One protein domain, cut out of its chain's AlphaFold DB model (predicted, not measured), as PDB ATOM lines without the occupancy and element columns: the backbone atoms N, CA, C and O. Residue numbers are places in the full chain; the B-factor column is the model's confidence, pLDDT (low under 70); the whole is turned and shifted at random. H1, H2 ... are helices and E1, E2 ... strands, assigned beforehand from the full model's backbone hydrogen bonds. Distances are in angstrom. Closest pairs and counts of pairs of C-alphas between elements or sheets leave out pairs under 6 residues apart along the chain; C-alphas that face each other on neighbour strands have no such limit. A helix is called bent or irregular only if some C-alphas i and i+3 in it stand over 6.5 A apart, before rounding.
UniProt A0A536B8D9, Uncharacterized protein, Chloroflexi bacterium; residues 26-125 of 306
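What this domain is: This is residues 26 to 125 of the 306 residues of an uncharacterized protein of Chloroflexi bacterium (UniProt A0A536B8D9). A twisted sheet of four strands, E1, E3, E4 and E7, runs through the middle of the domain with its inner strands E3 and E4, and a smaller sheet, E2, E6 and E5, comes nearest to it where E2 passes E3. The short helix H1 bridges the two sheets, with H2 near it, while H3 covers the opposite face of the larger sheet at its E7 edge. The printed part has 100 residues, with three named helices and seven named strands in the order E1 E2 E3 E4 H1 E5 E6 H2 E7 H3, a mixed class of helices and strands. The larger sheet, order E1 E3 E4 E7, is mixed; the smaller, order E2 E6 E5, is antiparallel. The whole is compact and rounded, with a radius of gyration of the C-alphas of 13.0 A and spans of 34 by 34 by 28 A.

Where its parts are: Find C-alpha 26 at (122.739, 167.625, 99.730), where E1 begins; it runs to residue 30. Next come E2, residues 42 to 46, and E3, residues 56 to 60. E4, residues 72 to 77, covers 16.4 A and leads straight into H1, residues 78 to 84, of 9.8 A. Then read E5, residues 86 to 88, and E6, residues 91 to 96, of 17.0 A. H2, residues 106 to 110, is neither bent nor irregular, but only just: C-alphas 106 and 109 are 6.4 A apart. E7, residues 111 to 113, precedes H3, residues 114 to 120, which ends at C-alpha 120 (117.540, 173.845, 113.409); H3 is irregular, with C-alphas 115 and 118 8.0 A apart.

How they stand to each other: Start at E1 and E3, which are parallel; N 29 and O 56 are 2.9 A apart. E3 and E4 form an antiparallel hairpin, with N 57 and O 76 at 2.8 A. E4 and E7 are antiparallel, with N 112 and O 73 at 2.8 A. H1 is on this sheet over E4, at a height of 8.5 A, and only just along the strands, at 27 degrees to E4 on the local plane. H3 is on the opposite face, over E7, at a height of 6.8 A. In the smaller sheet, look at N 42 and O 96 of the antiparallel E2 and E6, 2.8 A apart, and N 93 and O 86 of the hairpin E5 and E6, also 2.8 A. H1 only grazes this sheet, with its residues 81 to 84. The closest C-alphas of E2 and E3 are those of Ala 44 and Leu 59, 7.6 A. H1 and H2 are close but not clearly touching, with Leu 84 and Ala 107 closest, their C-alphas 7.1 A apart. O i to N i+4 pairs within hydrogen-bond range are 2 of 3 in H1, 0 of 1 in H2 and 1 of 3 in H3; for O i to N i+3 H2 has 1 of 2 and H3 2 of 4.

The domain as a whole: The C-alphas farthest apart are those of Pro 53 and Pro 65, 35.9 A. The printed part has no cut; the links E1 to E2 and E3 to E4 are long. The mean pLDDT of the printed part is 93.6, and no printed residue is under 70.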
ATOM      1  N   HIS A  26     121.624 167.657  98.796       94.75
ATOM      2  CA  HIS A  26     122.739 167.625  99.730       94.75
ATOM      3  C   HIS A  26     123.145 166.171  99.954       94.75
ATOM      4  O   HIS A  26     122.299 165.390 100.408       94.75
ATOM      5  N   PRO A  27     124.391 165.791  99.623       96.12
ATOM      6  CA  PRO A  27     124.891 164.461  99.916       96.12
ATOM      7  C   PRO A  27     125.028 164.266 101.427       96.12
ATOM      8  O   PRO A  27     125.461 165.166 102.149       96.12
ATOM      9  N   LEU A  28     124.642 163.091 101.911       96.25
ATOM     10  CA  LEU A  28     124.636 162.737 103.322       96.25
ATOM     11  C   LEU A  28     125.388 161.423 103.529       96.25
ATOM     12  O   LEU A  28     125.049 160.409 102.921       96.25
ATOM     13  N   GLN A  29     126.364 161.438 104.432       96.38
ATOM     14  CA  GLN A  29     126.959 160.231 105.000       96.38
ATOM     15  C   GLN A  29     126.318 159.978 106.360       96.38
ATOM     16  O   GLN A  29     126.290 160.870 107.203       96.38
ATOM     17  N   VAL A  30     125.791 158.783 106.595       95.69
ATOM     18  CA  VAL A  30     125.043 158.440 107.805       95.69
ATOM     19  C   VAL A  30     125.758 157.314 108.538       95.69
ATOM     20  O   VAL A  30     125.902 156.208 108.021       95.69
ATOM     21  N   LYS A  31     126.173 157.558 109.782       95.81
ATOM     22  CA  LYS A  31     126.715 156.503 110.651       95.81
ATOM     23  C   LYS A  31     125.969 156.483 111.973       95.81
ATOM     24  O   LYS A  31     126.143 157.350 112.822       95.81
ATOM     25  N   ALA A  32     125.109 155.479 112.108       94.44
ATOM     26  CA  ALA A  32     124.307 155.263 113.297       94.44
ATOM     27  C   ALA A  32     125.060 154.423 114.333       94.44
ATOM     28  O   ALA A  32     125.849 153.540 113.982       94.44
ATOM     29  N   ARG A  33     124.765 154.654 115.611       95.81
ATOM     30  CA  ARG A  33     125.183 153.772 116.708       95.81
ATOM     31  C   ARG A  33     123.985 153.374 117.544       95.81
ATOM     32  O   ARG A  33     123.048 154.149 117.702       95.81
ATOM     33  N   SER A  34     124.079 152.187 118.120       95.06
ATOM     34  CA  SER A  34     123.042 151.621 118.988       95.06
ATOM     35  C   SER A  34     123.479 151.556 120.447       95.06
ATOM     36  O   SER A  34     122.659 151.397 121.344       95.06
ATOM     37  N   PHE A  35     124.777 151.738 120.685       93.94
ATOM     38  CA  PHE A  35     125.397 151.743 122.001       93.94
ATOM     39  C   PHE A  35     126.293 152.970 122.138       93.94
ATOM     40  O   PHE A  35     126.897 153.414 121.154       93.94
ATOM     41  N   LEU A  36     126.336 153.493 123.357       95.12
ATOM     42  CA  LEU A  36     127.273 154.517 123.796       95.12
ATOM     43  C   LEU A  36     128.407 153.836 124.566       95.12
ATOM     44  O   LEU A  36     128.244 152.710 125.046       95.12
ATOM     45  N   GLU A  37     129.531 154.525 124.689       96.00
ATOM     46  CA  GLU A  37     130.607 154.126 125.589       96.00
ATOM     47  C   GLU A  37     130.138 154.173 127.053       96.00
ATOM     48  O   GLU A  37     129.084 154.725 127.383       96.00
ATOM     49  N   SER A  38     130.913 153.567 127.956       93.38
ATOM     50  CA  SER A  38     130.520 153.406 129.368       93.38
ATOM     51  C   SER A  38     130.250 154.721 130.120       93.38
ATOM     52  O   SER A  38     129.496 154.728 131.089       93.38
ATOM     53  N   ASP A  39     130.836 155.829 129.669       93.06
ATOM     54  CA  ASP A  39     130.651 157.187 130.197       93.06
ATOM     55  C   ASP A  39     129.485 157.952 129.533       93.06
ATOM     56  O   ASP A  39     129.157 159.080 129.927       93.06
ATOM     57  N   GLY A  40     128.825 157.326 128.554       93.50
ATOM     58  CA  GLY A  40     127.760 157.903 127.743       93.50
ATOM     59  C   GLY A  40     128.245 158.608 126.473       93.50
ATOM     60  O   GLY A  40     127.436 159.280 125.829       93.50
ATOM     61  N   GLU A  41     129.523 158.487 126.096       95.69
ATOM     62  CA  GLU A  41     130.037 159.069 124.853       95.69
ATOM     63  C   GLU A  41     129.487 158.333 123.618       95.69
ATOM     64  O   GLU A  41     129.492 157.105 123.519       95.69
ATOM     65  N   PHE A  42     129.015 159.088 122.629       96.38
ATOM     66  CA  PHE A  42     128.756 158.569 121.295       96.38
ATOM     67  C   PHE A  42     130.063 158.550 120.514       96.38
ATOM     68  O   PHE A  42     130.665 159.602 120.307       96.38
ATOM     69  N   GLN A  43     130.442 157.381 120.000       96.00
ATOM     70  CA  GLN A  43     131.606 157.237 119.137       96.00
ATOM     71  C   GLN A  43     131.249 156.519 117.832       96.00
ATOM     72  O   GLN A  43     130.678 155.425 117.835       96.00
ATOM     73  N   ALA A  44     131.603 157.123 116.695       95.44
ATOM     74  CA  ALA A  44     131.362 156.551 115.374       95.44
ATOM     75  C   ALA A  44     132.580 156.689 114.461       95.44
ATOM     76  O   ALA A  44     133.131 157.777 114.286       95.44
ATOM     77  N   SER A  45     132.949 155.569 113.834       94.06
ATOM     78  CA  SER A  45     133.912 155.544 112.739       94.06
ATOM     79  C   SER A  45     133.189 155.775 111.411       94.06
ATOM     80  O   SER A  45     132.234 155.069 111.071       94.06
ATOM     81  N   VAL A  46     133.640 156.779 110.667       93.50
ATOM     82  CA  VAL A  46     133.162 157.139 109.336       93.50
ATOM     83  C   VAL A  46     134.257 156.778 108.337       93.50
ATOM     84  O   VAL A  46     135.270 157.469 108.215       93.50
ATOM     85  N   MET A  47     134.039 155.679 107.621       89.31
ATOM     86  CA  MET A  47     134.927 155.211 106.556       89.31
ATOM     87  C   MET A  47     134.484 155.769 105.200       89.31
ATOM     88  O   MET A  47     133.294 156.030 104.999       89.31
ATOM     89  N   SER A  48     135.441 155.920 104.280       83.25
ATOM     90  CA  SER A  48     135.204 156.264 102.869       83.25
ATOM     91  C   SER A  48     134.446 157.578 102.631       83.25
ATOM     92  O   SER A  48     133.698 157.679 101.673       83.25
ATOM     93  N   LEU A  49     134.621 158.597 103.478       92.06
ATOM     94  CA  LEU A  49     133.952 159.893 103.312       92.06
ATOM     95  C   LEU A  49     134.523 160.679 102.121       92.06
ATOM     96  O   LEU A  49     135.713 161.002 102.108       92.06
ATOM     97  N   HIS A  50     133.670 161.067 101.173       93.81
ATOM     98  CA  HIS A  50     134.050 162.025 100.138       93.81
ATOM     99  C   HIS A  50     133.967 163.463 100.676       93.81
ATOM    100  O   HIS A  50     132.961 163.859 101.264       93.81
ATOM    101  N   ALA A  51     135.013 164.266 100.464       94.19
ATOM    102  CA  ALA A  51     135.141 165.618 101.017       94.19
ATOM    103  C   ALA A  51     134.348 166.676 100.217       94.19
ATOM    104  O   ALA A  51     134.917 167.638  99.706       94.19
ATOM    105  N   ASP A  52     133.035 166.491 100.070       95.75
ATOM    106  CA  ASP A  52     132.164 167.470  99.408       95.75
ATOM    107  C   ASP A  52     131.789 168.624 100.358       95.75
ATOM    108  O   ASP A  52     131.197 168.375 101.412       95.75
ATOM    109  N   PRO A  53     132.074 169.892 100.003       95.12
ATOM    110  CA  PRO A  53     131.764 171.045 100.844       95.12
ATOM    111  C   PRO A  53     130.263 171.289 101.067       95.12
ATOM    112  O   PRO A  53     129.898 171.996 102.005       95.12
ATOM    113  N   ASN A  54     129.389 170.723 100.233       94.31
ATOM    114  CA  ASN A  54     127.935 170.868 100.301       94.31
ATOM    115  C   ASN A  54     127.239 169.719 101.048       94.31
ATOM    116  O   ASN A  54     126.009 169.758 101.215       94.31
ATOM    117  N   GLY A  55     127.996 168.694 101.451       95.50
ATOM    118  CA  GLY A  55     127.481 167.511 102.129       95.50
ATOM    119  C   GLY A  55     127.522 167.594 103.653       95.50
ATOM    120  O   GLY A  55     128.143 168.480 104.245       95.50
ATOM    121  N   TYR A  56     126.858 166.633 104.295       96.56
ATOM    122  CA  TYR A  56     126.808 166.515 105.754       96.56
ATOM    123  C   TYR A  56     127.095 165.085 106.211       96.56
ATOM    124  O   TYR A  56     126.751 164.116 105.537       96.56
ATOM    125  N   VAL A  57     127.658 164.965 107.409       97.50
ATOM    126  CA  VAL A  57     127.703 163.720 108.171       97.50
ATOM    127  C   VAL A  57     126.582 163.750 109.206       97.50
ATOM    128  O   VAL A  57     126.498 164.674 110.020       97.50
ATOM    129  N   LEU A  58     125.716 162.741 109.166       97.00
ATOM    130  CA  LEU A  58     124.664 162.514 110.144       97.00
ATOM    131  C   LEU A  58     125.061 161.391 111.092       97.00
ATOM    132  O   LEU A  58     125.381 160.281 110.661       97.00
ATOM    133  N   LEU A  59     124.977 161.673 112.387       97.62
ATOM    134  CA  LEU A  59     125.350 160.738 113.445       97.62
ATOM    135  C   LEU A  59     124.157 160.513 114.383       97.62
ATOM    136  O   LEU A  59     124.062 161.154 115.433       97.62
ATOM    137  N   PRO A  60     123.184 159.676 113.978       96.69
ATOM    138  CA  PRO A  60     122.043 159.343 114.815       96.69
ATOM    139  C   PRO A  60     122.391 158.275 115.858       96.69
ATOM    140  O   PRO A  60     123.125 157.322 115.586       96.69
ATOM    141  N   TYR A  61     121.780 158.390 117.033       96.50
ATOM    142  CA  TYR A  61     121.753 157.328 118.034       96.50
ATOM    143  C   TYR A  61     120.406 156.604 117.988       96.50
ATOM    144  O   TYR A  61     119.354 157.244 117.987       96.50
ATOM    145  N   VAL A  62     120.442 155.276 117.903       96.25
ATOM    146  CA  VAL A  62     119.267 154.409 117.739       96.25
ATOM    147  C   VAL A  62     119.338 153.284 118.780       96.25
ATOM    148  O   VAL A  62     119.787 152.179 118.462       96.25
ATOM    149  N   PRO A  63     118.989 153.569 120.048       93.88
ATOM    150  CA  PRO A  63     119.117 152.608 121.138       93.88
ATOM    151  C   PRO A  63     118.166 151.404 121.002       93.88
ATOM    152  O   PRO A  63     117.040 151.552 120.515       93.88
ATOM    153  N   PRO A  64     118.563 150.220 121.503       91.44
ATOM    154  CA  PRO A  64     117.620 149.147 121.812       91.44
ATOM    155  C   PRO A  64     116.705 149.539 122.995       91.44
ATOM    156  O   PRO A  64     117.042 150.448 123.755       91.44
ATOM    157  N   PRO A  65     115.579 148.836 123.215       90.81
ATOM    158  CA  PRO A  65     115.075 147.702 122.434       90.81
ATOM    159  C   PRO A  65     114.235 148.115 121.219       90.81
ATOM    160  O   PRO A  65     114.061 147.313 120.306       90.81
ATOM    161  N   ASP A  66     113.735 149.351 121.198       87.44
ATOM    162  CA  ASP A  66     112.709 149.770 120.238       87.44
ATOM    163  C   ASP A  66     113.283 150.263 118.906       87.44
ATOM    164  O   ASP A  66     112.531 150.486 117.958       87.44
ATOM    165  N   TRP A  67     114.607 150.447 118.829       90.12
ATOM    166  CA  TRP A  67     115.319 150.932 117.641       90.12
ATOM    167  C   TRP A  67     114.749 152.247 117.100       90.12
ATOM    168  O   TRP A  67     114.740 152.505 115.893       90.12
ATOM    169  N   GLN A  68     114.256 153.088 118.008       92.69
ATOM    170  CA  GLN A  68     113.753 154.409 117.677       92.69
ATOM    171  C   GLN A  68     114.894 155.417 117.673       92.69
ATOM    172  O   GLN A  68     115.837 155.331 118.458       92.69
ATOM    173  N   LEU A  69     114.796 156.392 116.775       92.69
ATOM    174  CA  LEU A  69     115.745 157.491 116.714       92.69
ATOM    175  C   LEU A  69     115.679 158.304 118.015       92.69
ATOM    176  O   LEU A  69     114.615 158.799 118.388       92.69
ATOM    177  N   HIS A  70     116.822 158.462 118.679       94.31
ATOM    178  CA  HIS A  70     116.957 159.336 119.838       94.31
ATOM    179  C   HIS A  70     116.597 160.789 119.478       94.31
ATOM    180  O   HIS A  70     116.780 161.220 118.341       94.31
ATOM    181  N   THR A  71     116.133 161.589 120.444       94.50
ATOM    182  CA  THR A  71     115.667 162.972 120.192       94.50
ATOM    183  C   THR A  71     116.768 163.917 119.716       94.50
ATOM    184  O   THR A  71     116.481 165.018 119.254       94.50
ATOM    185  N   ARG A  72     118.030 163.503 119.821       95.44
ATOM    186  CA  ARG A  72     119.210 164.266 119.421       95.44
ATOM    187  C   ARG A  72     120.034 163.491 118.406       95.44
ATOM    188  O   ARG A  72     120.240 162.290 118.572       95.44
ATOM    189  N   LEU A  73     120.541 164.200 117.404       96.31
ATOM    190  CA  LEU A  73     121.540 163.714 116.453       96.31
ATOM    191  C   LEU A  73     122.472 164.856 116.056       96.31
ATOM    192  O   LEU A  73     122.080 166.022 116.136       96.31
ATOM    193  N   TRP A  74     123.671 164.539 115.580       97.00
ATOM    194  CA  TRP A  74     124.511 165.543 114.926       97.00
ATOM    195  C   TRP A  74     124.234 165.591 113.426       97.00
ATOM    196  O   TRP A  74     124.168 164.541 112.782       97.00
ATOM    197  N   ALA A  75     124.120 166.801 112.872       96.31
ATOM    198  CA  ALA A  75     124.199 167.041 111.432       96.31
ATOM    199  C   ALA A  75     125.327 168.037 111.152       96.31
ATOM    200  O   ALA A  75     125.156 169.250 111.260       96.31
ATOM    201  N   ILE A  76     126.501 167.505 110.825       97.12
ATOM    202  CA  ILE A  76     127.745 168.271 110.737       97.12
ATOM    203  C   ILE A  76     128.085 168.470 109.257       97.12
ATOM    204  O   ILE A  76     128.203 167.470 108.548       97.12
ATOM    205  N   PRO A  77     128.259 169.706 108.757       96.25
ATOM    206  CA  PRO A  77     128.807 169.924 107.420       96.25
ATOM    207  C   PRO A  77     130.147 169.198 107.273       96.25
ATOM    208  O   PRO A  77     130.975 169.259 108.182       96.25
ATOM    209  N   ILE A  78     130.391 168.537 106.141       97.00
ATOM    210  CA  ILE A  78     131.610 167.737 105.935       97.00
ATOM    211  C   ILE A  78     132.900 168.531 106.223       97.00
ATOM    212  O   ILE A  78     133.743 168.008 106.953       97.00
ATOM    213  N   PRO A  79     133.066 169.797 105.781       96.69
ATOM    214  CA  PRO A  79     134.254 170.583 106.122       96.69
ATOM    215  C   PRO A  79     134.473 170.775 107.626       96.69
ATOM    216  O   PRO A  79     135.615 170.821 108.074       96.69
ATOM    217  N   GLU A  80     133.401 170.883 108.412       97.38
ATOM    218  CA  GLU A  80     133.491 171.017 109.870       97.38
ATOM    219  C   GLU A  80     133.717 169.661 110.538       97.38
ATOM    220  O   GLU A  80     134.516 169.552 111.466       97.38
ATOM    221  N   PHE A  81     133.097 168.599 110.019       97.56
ATOM    222  CA  PHE A  81     133.340 167.235 110.480       97.56
ATOM    223  C   PHE A  81     134.820 166.864 110.361       97.56
ATOM    224  O   PHE A  81     135.390 166.341 111.311       97.56
ATOM    225  N   LEU A  82     135.463 167.198 109.239       96.19
ATOM    226  CA  LEU A  82     136.886 166.926 109.014       96.19
ATOM    227  C   LEU A  82     137.814 167.656 110.003       96.19
ATOM    228  O   LEU A  82     138.928 167.197 110.227       96.19
ATOM    229  N   LYS A  83     137.370 168.769 110.603       96.50
ATOM    230  CA  LYS A  83     138.111 169.479 111.663       96.50
ATOM    231  C   LYS A  83     137.853 168.889 113.050       96.50
ATOM    232  O   LYS A  83     138.736 168.920 113.900       96.50
ATOM    233  N   LEU A  84     136.628 168.417 113.292       96.00
ATOM    234  CA  LEU A  84     136.190 167.881 114.584       96.00
ATOM    235  C   LEU A  84     136.627 166.427 114.797       96.00
ATOM    236  O   LEU A  84     136.917 166.026 115.923       96.00
ATOM    237  N   ALA A  85     136.636 165.627 113.733       96.00
ATOM    238  CA  ALA A  85     136.939 164.209 113.794       96.00
ATOM    239  C   ALA A  85     138.451 163.952 113.776       96.00
ATOM    240  O   ALA A  85     139.227 164.665 113.139       96.00
ATOM    241  N   ARG A  86     138.880 162.889 114.458       94.75
ATOM    242  CA  ARG A  86     140.282 162.455 114.461       94.75
ATOM    243  C   ARG A  86     140.517 161.458 113.327       94.75
ATOM    244  O   ARG A  86     139.663 160.596 113.120       94.75
ATOM    245  N   PRO A  87     141.660 161.500 112.626       92.88
ATOM    246  CA  PRO A  87     142.027 160.436 111.695       92.88
ATOM    247  C   PRO A  87     142.049 159.071 112.401       92.88
ATOM    248  O   PRO A  87     142.602 158.946 113.496       92.88
ATOM    249  N   HIS A  88     141.448 158.050 111.791       89.31
ATOM    250  CA  HIS A  88     141.390 156.698 112.348       89.31
ATOM    251  C   HIS A  88     141.349 155.640 111.237       89.31
ATOM    252  O   HIS A  88     140.375 155.536 110.491       89.31
ATOM    253  N   GLY A  89     142.416 154.841 111.122       85.88
ATOM    254  CA  GLY A  89     142.578 153.902 110.010       85.88
ATOM    255  C   GLY A  89     142.586 154.638 108.665       85.88
ATOM    256  O   GLY A  89     143.326 155.602 108.496       85.88
ATOM    257  N   SER A  90     141.741 154.205 107.725       84.31
ATOM    258  CA  SER A  90     141.505 154.899 106.448       84.31
ATOM    259  C   SER A  90     140.315 155.874 106.476       84.31
ATOM    260  O   SER A  90     139.829 156.280 105.423       84.31
ATOM    261  N   GLY A  91     139.824 156.244 107.663       91.56
ATOM    262  CA  GLY A  91     138.679 157.136 107.835       91.56
ATOM    263  C   GLY A  91     138.832 158.080 109.023       91.56
ATOM    264  O   GLY A  91     139.933 158.523 109.361       91.56
ATOM    265  N   TYR A  92     137.701 158.394 109.650       95.44
ATOM    266  CA  TYR A  92     137.608 159.388 110.713       95.44
ATOM    267  C   TYR A  92     136.815 158.854 111.899       95.44
ATOM    268  O   TYR A  92     135.813 158.167 111.725       95.44
ATOM    269  N   LEU A  93     137.232 159.220 113.103       96.25
ATOM    270  CA  LEU A  93     136.546 158.913 114.346       96.25
ATOM    271  C   LEU A  93     135.965 160.195 114.932       96.25
ATOM    272  O   LEU A  93     136.702 161.138 115.234       96.25
ATOM    273  N   PHE A  94     134.650 160.216 115.101       97.25
ATOM    274  CA  PHE A  94     133.955 161.271 115.823       97.25
ATOM    275  C   PHE A  94     133.528 160.769 117.198       97.25
ATOM    276  O   PHE A  94     133.019 159.653 117.311       97.25
ATOM    277  N   SER A  95     133.696 161.630 118.199       95.62
ATOM    278  CA  SER A  95     133.280 161.423 119.584       95.62
ATOM    279  C   SER A  95     132.496 162.647 120.070       95.62
ATOM    280  O   SER A  95     132.872 163.783 119.766       95.62
ATOM    281  N   GLY A  96     131.417 162.437 120.823       95.31
ATOM    282  CA  GLY A  96     130.628 163.520 121.410       95.31
ATOM    283  C   GLY A  96     129.518 163.034 122.339       95.31
ATOM    284  O   GLY A  96     129.169 161.860 122.350       95.31
ATOM    285  N   TYR A  97     128.923 163.950 123.103       96.00
ATOM    286  CA  TYR A  97     127.854 163.641 124.056       96.00
ATOM    287  C   TYR A  97     126.518 164.237 123.601       96.00
ATOM    288  O   TYR A  97     126.428 165.430 123.307       96.00
ATOM    289  N   LEU A  98     125.466 163.414 123.557       93.62
ATOM    290  CA  LEU A  98     124.130 163.803 123.073       93.62
ATOM    291  C   LEU A  98     123.389 164.777 124.004       93.62
ATOM    292  O   LEU A  98     122.375 165.349 123.606       93.62
ATOM    293  N   ASP A  99     123.865 164.949 125.236       91.88
ATOM    294  CA  ASP A  99     123.304 165.845 126.251       91.88
ATOM    295  C   ASP A  99     124.009 167.211 126.312       91.88
ATOM    296  O   ASP A  99     123.634 168.053 127.125       91.88
ATOM    297  N   ALA A 100     125.010 167.441 125.451       89.12
ATOM    298  CA  ALA A 100     125.822 168.658 125.425       89.12
ATOM    299  C   ALA A 100     126.429 169.031 126.793       89.12
ATOM    300  O   ALA A 100     126.621 170.212 127.086       89.12
ATOM    301  N   ARG A 101     126.763 168.036 127.633       90.44
ATOM    302  CA  ARG A 101     127.282 168.263 128.999       90.44
ATOM    303  C   ARG A 101     128.572 169.085 129.087       90.44
ATOM    304  O   ARG A 101     128.875 169.586 130.163       90.44
ATOM    305  N   PHE A 102     129.312 169.216 127.984       89.69
ATOM    306  CA  PHE A 102     130.504 170.058 127.854       89.69
ATOM    307  C   PHE A 102     130.175 171.280 126.988       89.69
ATOM    308  O   PHE A 102     130.215 171.159 125.757       89.69
ATOM    309  N   PRO A 103     129.810 172.435 127.575       87.75
ATOM    310  CA  PRO A 103     129.361 173.613 126.829       87.75
ATOM    311  C   PRO A 103     130.382 174.133 125.809       87.75
ATOM    312  O   PRO A 103     129.996 174.643 124.760       87.75
ATOM    313  N   GLU A 104     131.671 173.968 126.093       89.75
ATOM    314  CA  GLU A 104     132.801 174.380 125.259       89.75
ATOM    315  C   GLU A 104     133.017 173.510 124.010       89.75
ATOM    316  O   GLU A 104     133.811 173.870 123.141       89.75
ATOM    317  N   SER A 105     132.320 172.374 123.887       91.88
ATOM    318  CA  SER A 105     132.465 171.499 122.724       91.88
ATOM    319  C   SER A 105     131.961 172.177 121.450       91.88
ATOM    320  O   SER A 105     130.765 172.423 121.273       91.88
ATOM    321  N   ALA A 106     132.873 172.392 120.499       92.81
ATOM    322  CA  ALA A 106     132.556 172.950 119.186       92.81
ATOM    323  C   ALA A 106     131.559 172.090 118.384       92.81
ATOM    324  O   ALA A 106     130.931 172.596 117.455       92.81
ATOM    325  N   ALA A 107     131.376 170.812 118.738       94.00
ATOM    326  CA  ALA A 107     130.399 169.934 118.100       94.00
ATOM    327  C   ALA A 107     128.945 170.251 118.505       94.00
ATOM    328  O   ALA A 107     128.022 169.924 117.756       94.00
ATOM    329  N   ASN A 108     128.721 170.912 119.648       94.25
ATOM    330  CA  ASN A 108     127.379 171.190 120.173       94.25
ATOM    331  C   ASN A 108     126.546 172.083 119.247       94.25
ATOM    332  O   ASN A 108     125.328 171.948 119.204       94.25
ATOM    333  N   GLN A 109     127.184 172.957 118.463       93.56
ATOM    334  CA  GLN A 109     126.480 173.807 117.493       93.56
ATOM    335  C   GLN A 109     125.789 173.003 116.374       93.56
ATOM    336  O   GLN A 109     124.875 173.506 115.727       93.56
ATOM    337  N   PHE A 110     126.219 171.757 116.151       95.44
ATOM    338  CA  PHE A 110     125.670 170.848 115.143       95.44
ATOM    339  C   PHE A 110     124.749 169.777 115.745       95.44
ATOM    340  O   PHE A 110     124.233 168.930 115.012       95.44
ATOM    341  N   LEU A 111     124.555 169.787 117.069       96.25
ATOM    342  CA  LEU A 111     123.660 168.878 117.774       96.25
ATOM    343  C   LEU A 111     122.220 169.389 117.663       96.25
ATOM    344  O   LEU A 111     121.867 170.444 118.190       96.25
ATOM    345  N   ILE A 112     121.374 168.621 116.988       95.69
ATOM    346  CA  ILE A 112     120.023 169.029 116.607       95.69
ATOM    347  C   ILE A 112     118.986 168.193 117.343       95.69
ATOM    348  O   ILE A 112     119.139 166.984 117.506       95.69
ATOM    349  N   ASP A 113     117.907 168.849 117.764       95.12
ATOM    350  CA  ASP A 113     116.678 168.178 118.183       95.12
ATOM    351  C   ASP A 113     115.915 167.656 116.955       95.12
ATOM    352  O   ASP A 113     115.553 168.425 116.057       95.12
ATOM    353  N   VAL A 114     115.647 166.349 116.924       91.81
ATOM    354  CA  VAL A 114     114.935 165.653 115.844       91.81
ATOM    355  C   VAL A 114     113.559 166.271 115.588       91.81
ATOM    356  O   VAL A 114     113.165 166.468 114.435       91.81
ATOM    357  N   HIS A 115     112.849 166.681 116.638       92.44
ATOM    358  CA  HIS A 115     111.544 167.332 116.515       92.44
ATOM    359  C   HIS A 115     111.647 168.754 115.946       92.44
ATOM    360  O   HIS A 115     110.653 169.322 115.489       92.44
ATOM    361  N   GLN A 116     112.853 169.329 115.914       92.44
ATOM    362  CA  GLN A 116     113.133 170.651 115.364       92.44
ATOM    363  C   GLN A 116     114.022 170.622 114.112       92.44
ATOM    364  O   GLN A 116     114.460 171.692 113.682       92.44
ATOM    365  N   LEU A 117     114.230 169.467 113.459       89.00
ATOM    366  CA  LEU A 117     115.079 169.325 112.257       89.00
ATOM    367  C   LEU A 117     114.804 170.390 111.195       89.00
ATOM    368  O   LEU A 117     115.723 170.986 110.632       89.00
ATOM    369  N   ARG A 118     113.522 170.686 110.945       87.88
ATOM    370  CA  ARG A 118     113.128 171.710 109.972       87.88
ATOM    371  C   ARG A 118     113.694 173.089 110.319       87.88
ATOM    372  O   ARG A 118     114.106 173.812 109.417       87.88
ATOM    373  N   ARG A 119     113.667 173.466 111.599       90.25
ATOM    374  CA  ARG A 119     114.071 174.790 112.088       90.25
ATOM    375  C   ARG A 119     115.571 174.869 112.352       90.25
ATOM    376  O   ARG A 119     116.176 175.874 112.007       90.25
ATOM    377  N   GLN A 120     116.146 173.845 112.974       91.50
ATOM    378  CA  GLN A 120     117.540 173.845 113.409       91.50
ATOM    379  C   GLN A 120     118.503 173.447 112.288       91.50
ATOM    380  O   GLN A 120     119.616 173.953 112.261       91.50
ATOM    381  N   TRP A 121     118.073 172.638 111.314       90.94
ATOM    382  CA  TRP A 121     118.947 172.196 110.225       90.94
ATOM    383  C   TRP A 121     118.482 172.664 108.850       90.94
ATOM    384  O   TRP A 121     119.138 173.500 108.234       90.94
ATOM    385  N   LEU A 122     117.320 172.197 108.382       88.31
ATOM    386  CA  LEU A 122     116.885 172.438 106.998       88.31
ATOM    387  C   LEU A 122     116.787 173.931 106.663       88.31
ATOM    388  O   LEU A 122     117.120 174.358 105.566       88.31
ATOM    389  N   ALA A 123     116.341 174.743 107.619       87.00
ATOM    390  CA  ALA A 123     116.224 176.187 107.465       87.00
ATOM    391  C   ALA A 123     117.566 176.931 107.307       87.00
ATOM    392  O   ALA A 123     117.529 178.092 106.888       87.00
ATOM    393  N   HIS A 124     118.690 176.299 107.653       86.50
ATOM    394  CA  HIS A 124     120.046 176.848 107.543       86.50
ATOM    395  C   HIS A 124     120.788 176.352 106.302       86.50
ATOM    396  O   HIS A 124     121.811 176.926 105.939       86.50
ATOM    397  N   ILE A 125     120.265 175.329 105.624       87.19
ATOM    398  CA  ILE A 125     120.808 174.880 104.348       87.19
ATOM    399  C   ILE A 125     120.676 176.034 103.330       87.19
ATOM    400  O   ILE A 125     119.555 176.512 103.099       87.19
TER     401      ILE A 125